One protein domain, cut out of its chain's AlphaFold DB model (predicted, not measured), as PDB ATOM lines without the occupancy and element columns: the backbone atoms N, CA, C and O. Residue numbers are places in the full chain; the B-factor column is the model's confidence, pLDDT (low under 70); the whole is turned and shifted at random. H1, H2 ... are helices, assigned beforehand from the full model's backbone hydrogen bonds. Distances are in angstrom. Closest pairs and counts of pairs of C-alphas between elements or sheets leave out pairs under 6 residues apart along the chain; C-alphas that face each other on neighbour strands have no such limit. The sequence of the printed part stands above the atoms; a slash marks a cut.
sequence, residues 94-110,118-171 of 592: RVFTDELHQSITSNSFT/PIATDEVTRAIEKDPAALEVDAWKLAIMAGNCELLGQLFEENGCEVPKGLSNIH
ATOM      1  N   ARG A  94      52.236  42.854 -29.934       56.06
ATOM      2  CA  ARG A  94      50.972  43.474 -30.301       56.06
ATOM      3  C   ARG A  94      50.118  42.387 -30.927       56.06
ATOM      4  O   ARG A  94      50.542  41.781 -31.909       56.06
ATOM      5  N   VAL A  95      48.948  42.157 -30.350       79.19
ATOM      6  CA  VAL A  95      47.957  41.224 -30.885       79.19
ATOM      7  C   VAL A  95      47.430  41.815 -32.195       79.19
ATOM      8  O   VAL A  95      47.118  43.009 -32.259       79.19
ATOM      9  N   PHE A  96      47.355  41.026 -33.269       85.62
ATOM     10  CA  PHE A  96      46.911  41.535 -34.579       85.62
ATOM     11  C   PHE A  96      45.504  42.148 -34.517       85.62
ATOM     12  O   PHE A  96      45.234  43.162 -35.162       85.62
ATOM     13  N   THR A  97      44.620  41.563 -33.706       85.00
ATOM     14  CA  THR A  97      43.266  42.071 -33.453       85.00
ATOM     15  C   THR A  97      43.278  43.459 -32.808       85.00
ATOM     16  O   THR A  97      42.477  44.305 -33.202       85.00
ATOM     17  N   ASP A  98      44.222  43.745 -31.906       85.69
ATOM     18  CA  ASP A  98      44.384  45.069 -31.292       85.69
ATOM     19  C   ASP A  98      44.851  46.109 -32.313       85.69
ATOM     20  O   ASP A  98      44.352  47.237 -32.335       85.69
ATOM     21  N   GLU A  99      45.791  45.755 -33.193       85.75
ATOM     22  CA  GLU A  99      46.212  46.677 -34.248       85.75
ATOM     23  C   GLU A  99      45.125  46.881 -35.309       85.75
ATOM     24  O   GLU A  99      44.985  47.989 -35.837       85.75
ATOM     25  N   LEU A 100      44.332  45.848 -35.606       85.94
ATOM     26  CA  LEU A 100      43.155  45.957 -36.461       85.94
ATOM     27  C   LEU A 100      42.142  46.914 -35.819       85.94
ATOM     28  O   LEU A 100      41.730  47.877 -36.464       85.94
ATOM     29  N   HIS A 101      41.834  46.735 -34.532       87.00
ATOM     30  CA  HIS A 101      40.988  47.645 -33.758       87.00
ATOM     31  C   HIS A 101      41.513  49.085 -33.811       87.00
ATOM     32  O   HIS A 101      40.785  50.019 -34.162       87.00
ATOM     33  N   GLN A 102      42.796  49.290 -33.501       85.31
ATOM     34  CA  GLN A 102      43.420  50.609 -33.512       85.31
ATOM     35  C   GLN A 102      43.354  51.245 -34.900       85.31
ATOM     36  O   GLN A 102      43.080  52.436 -35.031       85.31
ATOM     37  N   SER A 103      43.590  50.466 -35.946       83.88
ATOM     38  CA  SER A 103      43.592  50.977 -37.309       83.88
ATOM     39  C   SER A 103      42.187  51.361 -37.780       83.88
ATOM     40  O   SER A 103      42.031  52.368 -38.473       83.88
ATOM     41  N   ILE A 104      41.148  50.632 -37.342       83.00
ATOM     42  CA  ILE A 104      39.754  50.972 -37.666       83.00
ATOM     43  C   ILE A 104      39.361  52.251 -36.922       83.00
ATOM     44  O   ILE A 104      38.866  53.198 -37.529       83.00
ATOM     45  N   THR A 105      39.641  52.310 -35.620       81.62
ATOM     46  CA  THR A 105      39.282  53.453 -34.762       81.62
ATOM     47  C   THR A 105      40.044  54.734 -35.103       81.62
ATOM     48  O   THR A 105      39.502  55.829 -34.968       81.62
ATOM     49  N   SER A 106      41.286  54.619 -35.581       80.12
ATOM     50  CA  SER A 106      42.101  55.762 -36.018       80.12
ATOM     51  C   SER A 106      41.945  56.118 -37.498       80.12
ATOM     52  O   SER A 106      42.566  57.081 -37.947       80.12
ATOM     53  N   ASN A 107      41.127  55.371 -38.252       74.94
ATOM     54  CA  ASN A 107      40.964  55.519 -39.699       74.94
ATOM     55  C   ASN A 107      42.297  55.437 -40.480       74.94
ATOM     56  O   ASN A 107      42.490  56.112 -41.488       74.94
ATOM     57  N   SER A 108      43.245  54.612 -40.024       73.81
ATOM     58  CA  SER A 108      44.585  54.526 -40.626       73.81
ATOM     59  C   SER A 108      44.634  53.708 -41.928       73.81
ATOM     60  O   SER A 108      45.667  53.684 -42.598       73.81
ATOM     61  N   PHE A 109      43.532  53.055 -42.316       69.88
ATOM     62  CA  PHE A 109      43.428  52.258 -43.549       69.88
ATOM     63  C   PHE A 109      43.242  53.078 -44.822       69.88
ATOM     64  O   PHE A 109      43.347  52.536 -45.924       69.88
ATOM     65  N   THR A 110      42.926  54.363 -44.697       66.12
ATOM     66  CA  THR A 110      42.632  55.222 -45.838       66.12
ATOM     67  C   THR A 110      43.214  56.611 -45.643       66.12
ATOM     68  O   THR A 110      43.284  57.133 -44.537       66.12
ATOM     69  N   PRO A 118      31.943  57.522 -46.404       66.06
ATOM     70  CA  PRO A 118      30.525  57.200 -46.554       66.06
ATOM     71  C   PRO A 118      29.920  56.526 -45.307       66.06
ATOM     72  O   PRO A 118      28.734  56.201 -45.309       66.06
ATOM     73  N   ILE A 119      30.722  56.280 -44.265       70.50
ATOM     74  CA  ILE A 119      30.327  55.603 -43.028       70.50
ATOM     75  C   ILE A 119      30.869  56.402 -41.842       70.50
ATOM     76  O   ILE A 119      32.037  56.789 -41.831       70.50
ATOM     77  N   ALA A 120      30.026  56.612 -40.832       75.06
ATOM     78  CA  ALA A 120      30.397  57.299 -39.604       75.06
ATOM     79  C   ALA A 120      31.370  56.428 -38.780       75.06
ATOM     80  O   ALA A 120      31.020  55.344 -38.306       75.06
ATOM     81  N   THR A 121      32.619  56.873 -38.626       73.81
ATOM     82  CA  THR A 121      33.695  56.110 -37.959       73.81
ATOM     83  C   THR A 121      33.387  55.788 -36.495       73.81
ATOM     84  O   THR A 121      33.825  54.767 -35.965       73.81
ATOM     85  N   ASP A 122      32.599  56.633 -35.833       76.00
ATOM     86  CA  ASP A 122      32.121  56.431 -34.466       76.00
ATOM     87  C   ASP A 122      31.054  55.327 -34.368       76.00
ATOM     88  O   ASP A 122      30.952  54.664 -33.337       76.00
ATOM     89  N   GLU A 123      30.262  55.097 -35.419       78.25
ATOM     90  CA  GLU A 123      29.316  53.977 -35.482       78.25
ATOM     91  C   GLU A 123      30.046  52.647 -35.672       78.25
ATOM     92  O   GLU A 123      29.717  51.674 -34.992       78.25
ATOM     93  N   VAL A 124      31.077  52.621 -36.523       76.25
ATOM     94  CA  VAL A 124      31.934  51.438 -36.723       76.25
ATOM     95  C   VAL A 124      32.680  51.091 -35.437       76.25
ATOM     96  O   VAL A 124      32.652  49.944 -35.001       76.25
ATOM     97  N   THR A 125      33.275  52.091 -34.783       79.56
ATOM     98  CA  THR A 125      33.972  51.906 -33.502       79.56
ATOM     99  C   THR A 125      33.028  51.344 -32.438       79.56
ATOM    100  O   THR A 125      33.326  50.320 -31.830       79.56
ATOM    101  N   ARG A 126      31.834  51.936 -32.273       80.94
ATOM    102  CA  ARG A 126      30.824  51.437 -31.324       80.94
ATOM    103  C   ARG A 126      30.335  50.027 -31.651       80.94
ATOM    104  O   ARG A 126      29.983  49.285 -30.737       80.94
ATOM    105  N   ALA A 127      30.254  49.660 -32.930       79.69
ATOM    106  CA  ALA A 127      29.869  48.312 -33.337       79.69
ATOM    107  C   ALA A 127      30.937  47.281 -32.943       79.69
ATOM    108  O   ALA A 127      30.586  46.238 -32.396       79.69
ATOM    109  N   ILE A 128      32.214  47.612 -33.140       82.38
ATOM    110  CA  ILE A 128      33.350  46.767 -32.751       82.38
ATOM    111  C   ILE A 128      33.429  46.617 -31.228       82.38
ATOM    112  O   ILE A 128      33.540  45.503 -30.727       82.38
ATOM    113  N   GLU A 129      33.290  47.715 -30.479       84.25
ATOM    114  CA  GLU A 129      33.276  47.679 -29.007       84.25
ATOM    115  C   GLU A 129      32.115  46.836 -28.451       84.25
ATOM    116  O   GLU A 129      32.212  46.263 -27.365       84.25
ATOM    117  N   LYS A 130      30.999  46.764 -29.186       85.44
ATOM    118  CA  LYS A 130      29.812  45.997 -28.797       85.44
ATOM    119  C   LYS A 130      29.949  44.499 -29.085       85.44
ATOM    120  O   LYS A 130      29.335  43.711 -28.366       85.44
ATOM    121  N   ASP A 131      30.701  44.119 -30.113       81.88
ATOM    122  CA  ASP A 131      30.914  42.722 -30.504       81.88
ATOM    123  C   ASP A 131      32.391  42.439 -30.850       81.88
ATOM    124  O   ASP A 131      32.745  42.308 -32.024       81.88
ATOM    125  N   PRO A 132      33.272  42.319 -29.836       82.88
ATOM    126  CA  PRO A 132      34.689  42.026 -30.059       82.88
ATOM    127  C   PRO A 132      34.935  40.694 -30.785       82.88
ATOM    128  O   PRO A 132      35.902  40.573 -31.532       82.88
ATOM    129  N   ALA A 133      34.035  39.717 -30.631       84.50
ATOM    130  CA  ALA A 133      34.145  38.421 -31.300       84.50
ATOM    131  C   ALA A 133      33.993  38.542 -32.827       84.50
ATOM    132  O   ALA A 133      34.620  37.793 -33.576       84.50
ATOM    133  N   ALA A 134      33.209  39.510 -33.314       86.50
ATOM    134  CA  ALA A 134      33.127  39.790 -34.747       86.50
ATOM    135  C   ALA A 134      34.468  40.292 -35.309       86.50
ATOM    136  O   ALA A 134      34.851  39.899 -36.410       86.50
ATOM    137  N   LEU A 135      35.210  41.095 -34.537       88.75
ATOM    138  CA  LEU A 135      36.533  41.579 -34.935       88.75
ATOM    139  C   LEU A 135      37.558  40.439 -35.022       88.75
ATOM    140  O   LEU A 135      38.393  40.430 -35.925       88.75
ATOM    141  N   GLU A 136      37.482  39.463 -34.116       90.00
ATOM    142  CA  GLU A 136      38.309  38.253 -34.178       90.00
ATOM    143  C   GLU A 136      38.023  37.454 -35.455       90.00
ATOM    144  O   GLU A 136      38.949  37.084 -36.177       90.00
ATOM    145  N   VAL A 137      36.748  37.245 -35.800       93.38
ATOM    146  CA  VAL A 137      36.376  36.576 -37.058       93.38
ATOM    147  C   VAL A 137      36.874  37.362 -38.278       93.38
ATOM    148  O   VAL A 137      37.377  36.757 -39.226       93.38
ATOM    149  N   ASP A 138      36.805  38.695 -38.256       92.12
ATOM    150  CA  ASP A 138      37.342  39.541 -39.328       92.12
ATOM    151  C   ASP A 138      38.873  39.451 -39.438       92.12
ATOM    152  O   ASP A 138      39.409  39.427 -40.549       92.12
ATOM    153  N   ALA A 139      39.592  39.326 -38.321       93.06
ATOM    154  CA  ALA A 139      41.035  39.101 -38.330       93.06
ATOM    155  C   ALA A 139      41.404  37.778 -39.022       93.06
ATOM    156  O   ALA A 139      42.260  37.764 -39.913       93.06
ATOM    157  N   TRP A 140      40.701  36.691 -38.689       95.50
ATOM    158  CA  TRP A 140      40.856  35.392 -39.354       95.50
ATOM    159  C   TRP A 140      40.515  35.471 -40.842       95.50
ATOM    160  O   TRP A 140      41.266  34.987 -41.688       95.50
ATOM    161  N   LYS A 141      39.410  36.141 -41.183       95.75
ATOM    162  CA  LYS A 141      38.991  36.371 -42.568       95.75
ATOM    163  C   LYS A 141      40.088  37.069 -43.378       95.75
ATOM    164  O   LYS A 141      40.415  36.622 -44.476       95.75
ATOM    165  N   LEU A 142      40.688  38.129 -42.832       94.94
ATOM    166  CA  LEU A 142      41.784  38.859 -43.474       94.94
ATOM    167  C   LEU A 142      43.047  38.002 -43.624       94.94
ATOM    168  O   LEU A 142      43.693  38.075 -44.673       94.94
ATOM    169  N   ALA A 143      43.387  37.182 -42.626       95.38
ATOM    170  CA  ALA A 143      44.521  36.259 -42.697       95.38
ATOM    171  C   ALA A 143      44.334  35.222 -43.822       95.38
ATOM    172  O   ALA A 143      45.224  35.050 -44.661       95.38
ATOM    173  N   ILE A 144      43.141  34.621 -43.912       96.75
ATOM    174  CA  ILE A 144      42.775  33.647 -44.953       96.75
ATOM    175  C   ILE A 144      42.797  34.292 -46.344       96.75
ATOM    176  O   ILE A 144      43.442  33.770 -47.252       96.75
ATOM    177  N   MET A 145      42.157  35.454 -46.525       95.50
ATOM    178  CA  MET A 145      42.159  36.179 -47.807       95.50
ATOM    179  C   MET A 145      43.580  36.575 -48.244       95.50
ATOM    180  O   MET A 145      43.928  36.531 -49.431       95.50
ATOM    181  N   ALA A 146      44.436  36.943 -47.287       93.31
ATOM    182  CA  ALA A 146      45.840  37.231 -47.551       93.31
ATOM    183  C   ALA A 146      46.642  35.968 -47.913       93.31
ATOM    184  O   ALA A 146      47.634  36.075 -48.632       93.31
ATOM    185  N   GLY A 147      46.192  34.783 -47.491       92.81
ATOM    186  CA  GLY A 147      46.972  33.547 -47.540       92.81
ATOM    187  C   GLY A 147      48.122  33.541 -46.526       92.81
ATOM    188  O   GLY A 147      49.095  32.815 -46.712       92.81
ATOM    189  N   ASN A 148      48.050  34.372 -45.479       93.56
ATOM    190  CA  ASN A 148      49.097  34.456 -44.467       93.56
ATOM    191  C   ASN A 148      48.897  33.342 -43.427       93.56
ATOM    192  O   ASN A 148      48.174  33.524 -42.449       93.56
ATOM    193  N   CYS A 149      49.525  32.191 -43.677       91.69
ATOM    194  CA  CYS A 149      49.438  31.014 -42.809       91.69
ATOM    195  C   CYS A 149      50.112  31.261 -41.448       91.69
ATOM    196  O   CYS A 149      49.600  30.808 -40.435       91.69
ATOM    197  N   GLU A 150      51.189  32.055 -41.401       90.94
ATOM    198  CA  GLU A 150      51.873  32.409 -40.147       90.94
ATOM    199  C   GLU A 150      50.969  33.242 -39.229       90.94
ATOM    200  O   GLU A 150      50.829  32.935 -38.049       90.94
ATOM    201  N   LEU A 151      50.299  34.265 -39.776       93.00
ATOM    202  CA  LEU A 151      49.312  35.043 -39.022       93.00
ATOM    203  C   LEU A 151      48.126  34.170 -38.590       93.00
ATOM    204  O   LEU A 151      47.595  34.370 -37.503       93.00
ATOM    205  N   LEU A 152      47.697  33.219 -39.422       93.19
ATOM    206  CA  LEU A 152      46.604  32.314 -39.071       93.19
ATOM    207  C   LEU A 152      46.977  31.417 -37.877       93.19
ATOM    208  O   LEU A 152      46.193  31.318 -36.935       93.19
ATOM    209  N   GLY A 153      48.188  30.849 -37.879       90.88
ATOM    210  CA  GLY A 153      48.737  30.104 -36.745       90.88
ATOM    211  C   GLY A 153      48.888  30.974 -35.493       90.88
ATOM    212  O   GLY A 153      48.441  30.581 -34.418       90.88
ATOM    213  N   GLN A 154      49.402  32.202 -35.634       92.31
ATOM    214  CA  GLN A 154      49.506  33.156 -34.523       92.31
ATOM    215  C   GLN A 154      48.133  33.461 -33.905       92.31
ATOM    216  O   GLN A 154      47.991  33.415 -32.687       92.31
ATOM    217  N   LEU A 155      47.110  33.734 -34.722       92.00
ATOM    218  CA  LEU A 155      45.752  34.000 -34.239       92.00
ATOM    219  C   LEU A 155      45.150  32.799 -33.501       92.00
ATOM    220  O   LEU A 155      44.388  32.983 -32.552       92.00
ATOM    221  N   PHE A 156      45.476  31.578 -33.928       92.69
ATOM    222  CA  PHE A 156      45.051  30.358 -33.251       92.69
ATOM    223  C   PHE A 156      45.735  30.191 -31.889       92.69
ATOM    224  O   PHE A 156      45.057  29.950 -30.890       92.69
ATOM    225  N   GLU A 157      47.054  30.380 -31.821       90.06
ATOM    226  CA  GLU A 157      47.819  30.305 -30.570       90.06
ATOM    227  C   GLU A 157      47.405  31.398 -29.572       90.06
ATOM    228  O   GLU A 157      47.185  31.116 -28.391       90.06
ATOM    229  N   GLU A 158      47.247  32.639 -30.040       87.50
ATOM    230  CA  GLU A 158      46.824  33.784 -29.223       87.50
ATOM    231  C   GLU A 158      45.415  33.599 -28.652       87.50
ATOM    232  O   GLU A 158      45.143  34.037 -27.532       87.50
ATOM    233  N   ASN A 159      44.541  32.889 -29.370       86.62
ATOM    234  CA  ASN A 159      43.208  32.527 -28.899       86.62
ATOM    235  C   ASN A 159      43.186  31.216 -28.086       86.62
ATOM    236  O   ASN A 159      42.157  30.552 -27.982       86.62
ATOM    237  N   GLY A 160      44.326  30.809 -27.516       86.81
ATOM    238  CA  GLY A 160      44.418  29.641 -26.638       86.81
ATOM    239  C   GLY A 160      44.209  28.306 -27.353       86.81
ATOM    240  O   GLY A 160      43.720  27.363 -26.731       86.81
ATOM    241  N   CYS A 161      44.567  28.224 -28.637       89.38
ATOM    242  CA  CYS A 161      44.306  27.075 -29.506       89.38
ATOM    243  C   CYS A 161      42.807  26.762 -29.657       89.38
ATOM    244  O   CYS A 161      42.413  25.607 -29.832       89.38
ATOM    245  N   GLU A 162      41.963  27.794 -29.598       89.81
ATOM    246  CA  GLU A 162      40.539  27.708 -29.906       89.81
ATOM    247  C   GLU A 162      40.206  28.536 -31.152       89.81
ATOM    248  O   GLU A 162      40.811  29.568 -31.440       89.81
ATOM    249  N   VAL A 163      39.200  28.094 -31.905       91.44
ATOM    250  CA  VAL A 163      38.686  28.840 -33.060       91.44
ATOM    251  C   VAL A 163      37.605  29.829 -32.608       91.44
ATOM    252  O   VAL A 163      36.778  29.481 -31.757       91.44
ATOM    253  N   PRO A 164      37.549  31.050 -33.168       90.94
ATOM    254  CA  PRO A 164      36.552  32.031 -32.760       90.94
ATOM    255  C   PRO A 164      35.130  31.569 -33.103       90.94
ATOM    256  O   PRO A 164      34.864  30.911 -34.117       90.94
ATOM    257  N   LYS A 165      34.169  31.951 -32.256       89.56
ATOM    258  CA  LYS A 165      32.752  31.645 -32.489       89.56
ATOM    259  C   LYS A 165      32.270  32.332 -33.762       89.56
ATOM    260  O   LYS A 165      32.463  33.525 -33.948       89.56
ATOM    261  N   GLY A 166      31.574  31.580 -34.611       90.25
ATOM    262  CA  GLY A 166      31.043  32.100 -35.872       90.25
ATOM    263  C   GLY A 166      32.021  32.038 -37.046       90.25
ATOM    264  O   GLY A 166      31.632  32.441 -38.140       90.25
ATOM    265  N   LEU A 167      33.225  31.473 -36.875       92.94
ATOM    266  CA  LEU A 167      34.163  31.230 -37.978       92.94
ATOM    267  C   LEU A 167      33.539  30.389 -39.108       92.94
ATOM    268  O   LEU A 167      33.819  30.608 -40.283       92.94
ATOM    269  N   SER A 168      32.623  29.474 -38.788       93.56
ATOM    270  CA  SER A 168      31.901  28.699 -39.803       93.56
ATOM    271  C   SER A 168      31.045  29.551 -40.739       93.56
ATOM    272  O   SER A 168      30.855  29.174 -41.891       93.56
ATOM    273  N   ASN A 169      30.601  30.736 -40.309       94.25
ATOM    274  CA  ASN A 169      29.790  31.629 -41.139       94.25
ATOM    275  C   ASN A 169      30.584  32.269 -42.286       94.25
ATOM    276  O   ASN A 169      29.973  32.743 -43.245       94.25
ATOM    277  N   ILE A 170      31.920  32.308 -42.193       95.50
ATOM    278  CA  ILE A 170      32.782  32.843 -43.256       95.50
ATOM    279  C   ILE A 170      33.273  31.765 -44.227       95.50
ATOM    280  O   ILE A 170      34.011  32.102 -45.148       95.50
ATOM    281  N   HIS A 171      32.877  30.499 -44.025       97.44
ATOM    282  CA  HIS A 171      33.253  29.349 -44.857       97.44
ATOM    283  C   HIS A 171      34.759  29.330 -45.195       97.44
ATOM    284  O   HIS A 171      35.135  29.565 -46.344       97.44
TER     285      HIS A 171
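What this domain is: This is residues 94 to 110 and 118 to 171 of the 592 residues of an uncharacterized protein of Xylaria hypoxylon (UniProt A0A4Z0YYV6). What shape is this? H3 and H4 fold into a hairpin, while H1 and H2, side by side, reach away from H3 with the first end of H1 on its middle; short H5 is near H3. How large is it? The printed part has 71 residues with five named helices, H1 to H5, all helix, compact with a radius of gyration of the C-alphas of 12.4 A, spanning 33 by 22 by 21 A.

Where its parts are: Where is H1? Residues 96 to 105, from C-alpha 96 at (46.911, 41.535, -34.579), 14.2 A long. What follows? H2 is residues 121 to 130, H3 132 to 146, 21.3 A, H4 149 to 158, and H5 167 to 170, ending at C-alpha (32.782, 32.843, -43.256).

How they stand to each other: What does H1 touch? H1 touches H2 at a steep tilt of 38 degrees, opposite ways, the closest C-alphas being Thr 105 and Thr 125, 5.7 A. It touches residues 135 to 139 of H3 alone, about perpendicular at 74 degrees, closest C-alphas Thr 97 and Ala 139, 6.1 A. And H4? In its hairpin with H3 it touches residues 140 to 144 of H3 alone, at a shallow tilt of 21 degrees, closest C-alphas Ala 143 and Leu 152, 5.7 A. Are the backbones in order? In H1, H2, H3 and H4 every O i to N i+4 pair is within hydrogen-bond range; H5 is too short for one.

The domain as a whole: Is it cut? Residues 111 to 117 are not printed, and C-alphas 110 and 118 are 12.3 A apart. Where is confidence low? The pLDDT is under 70 at residues 94, 109 to 110 and 118.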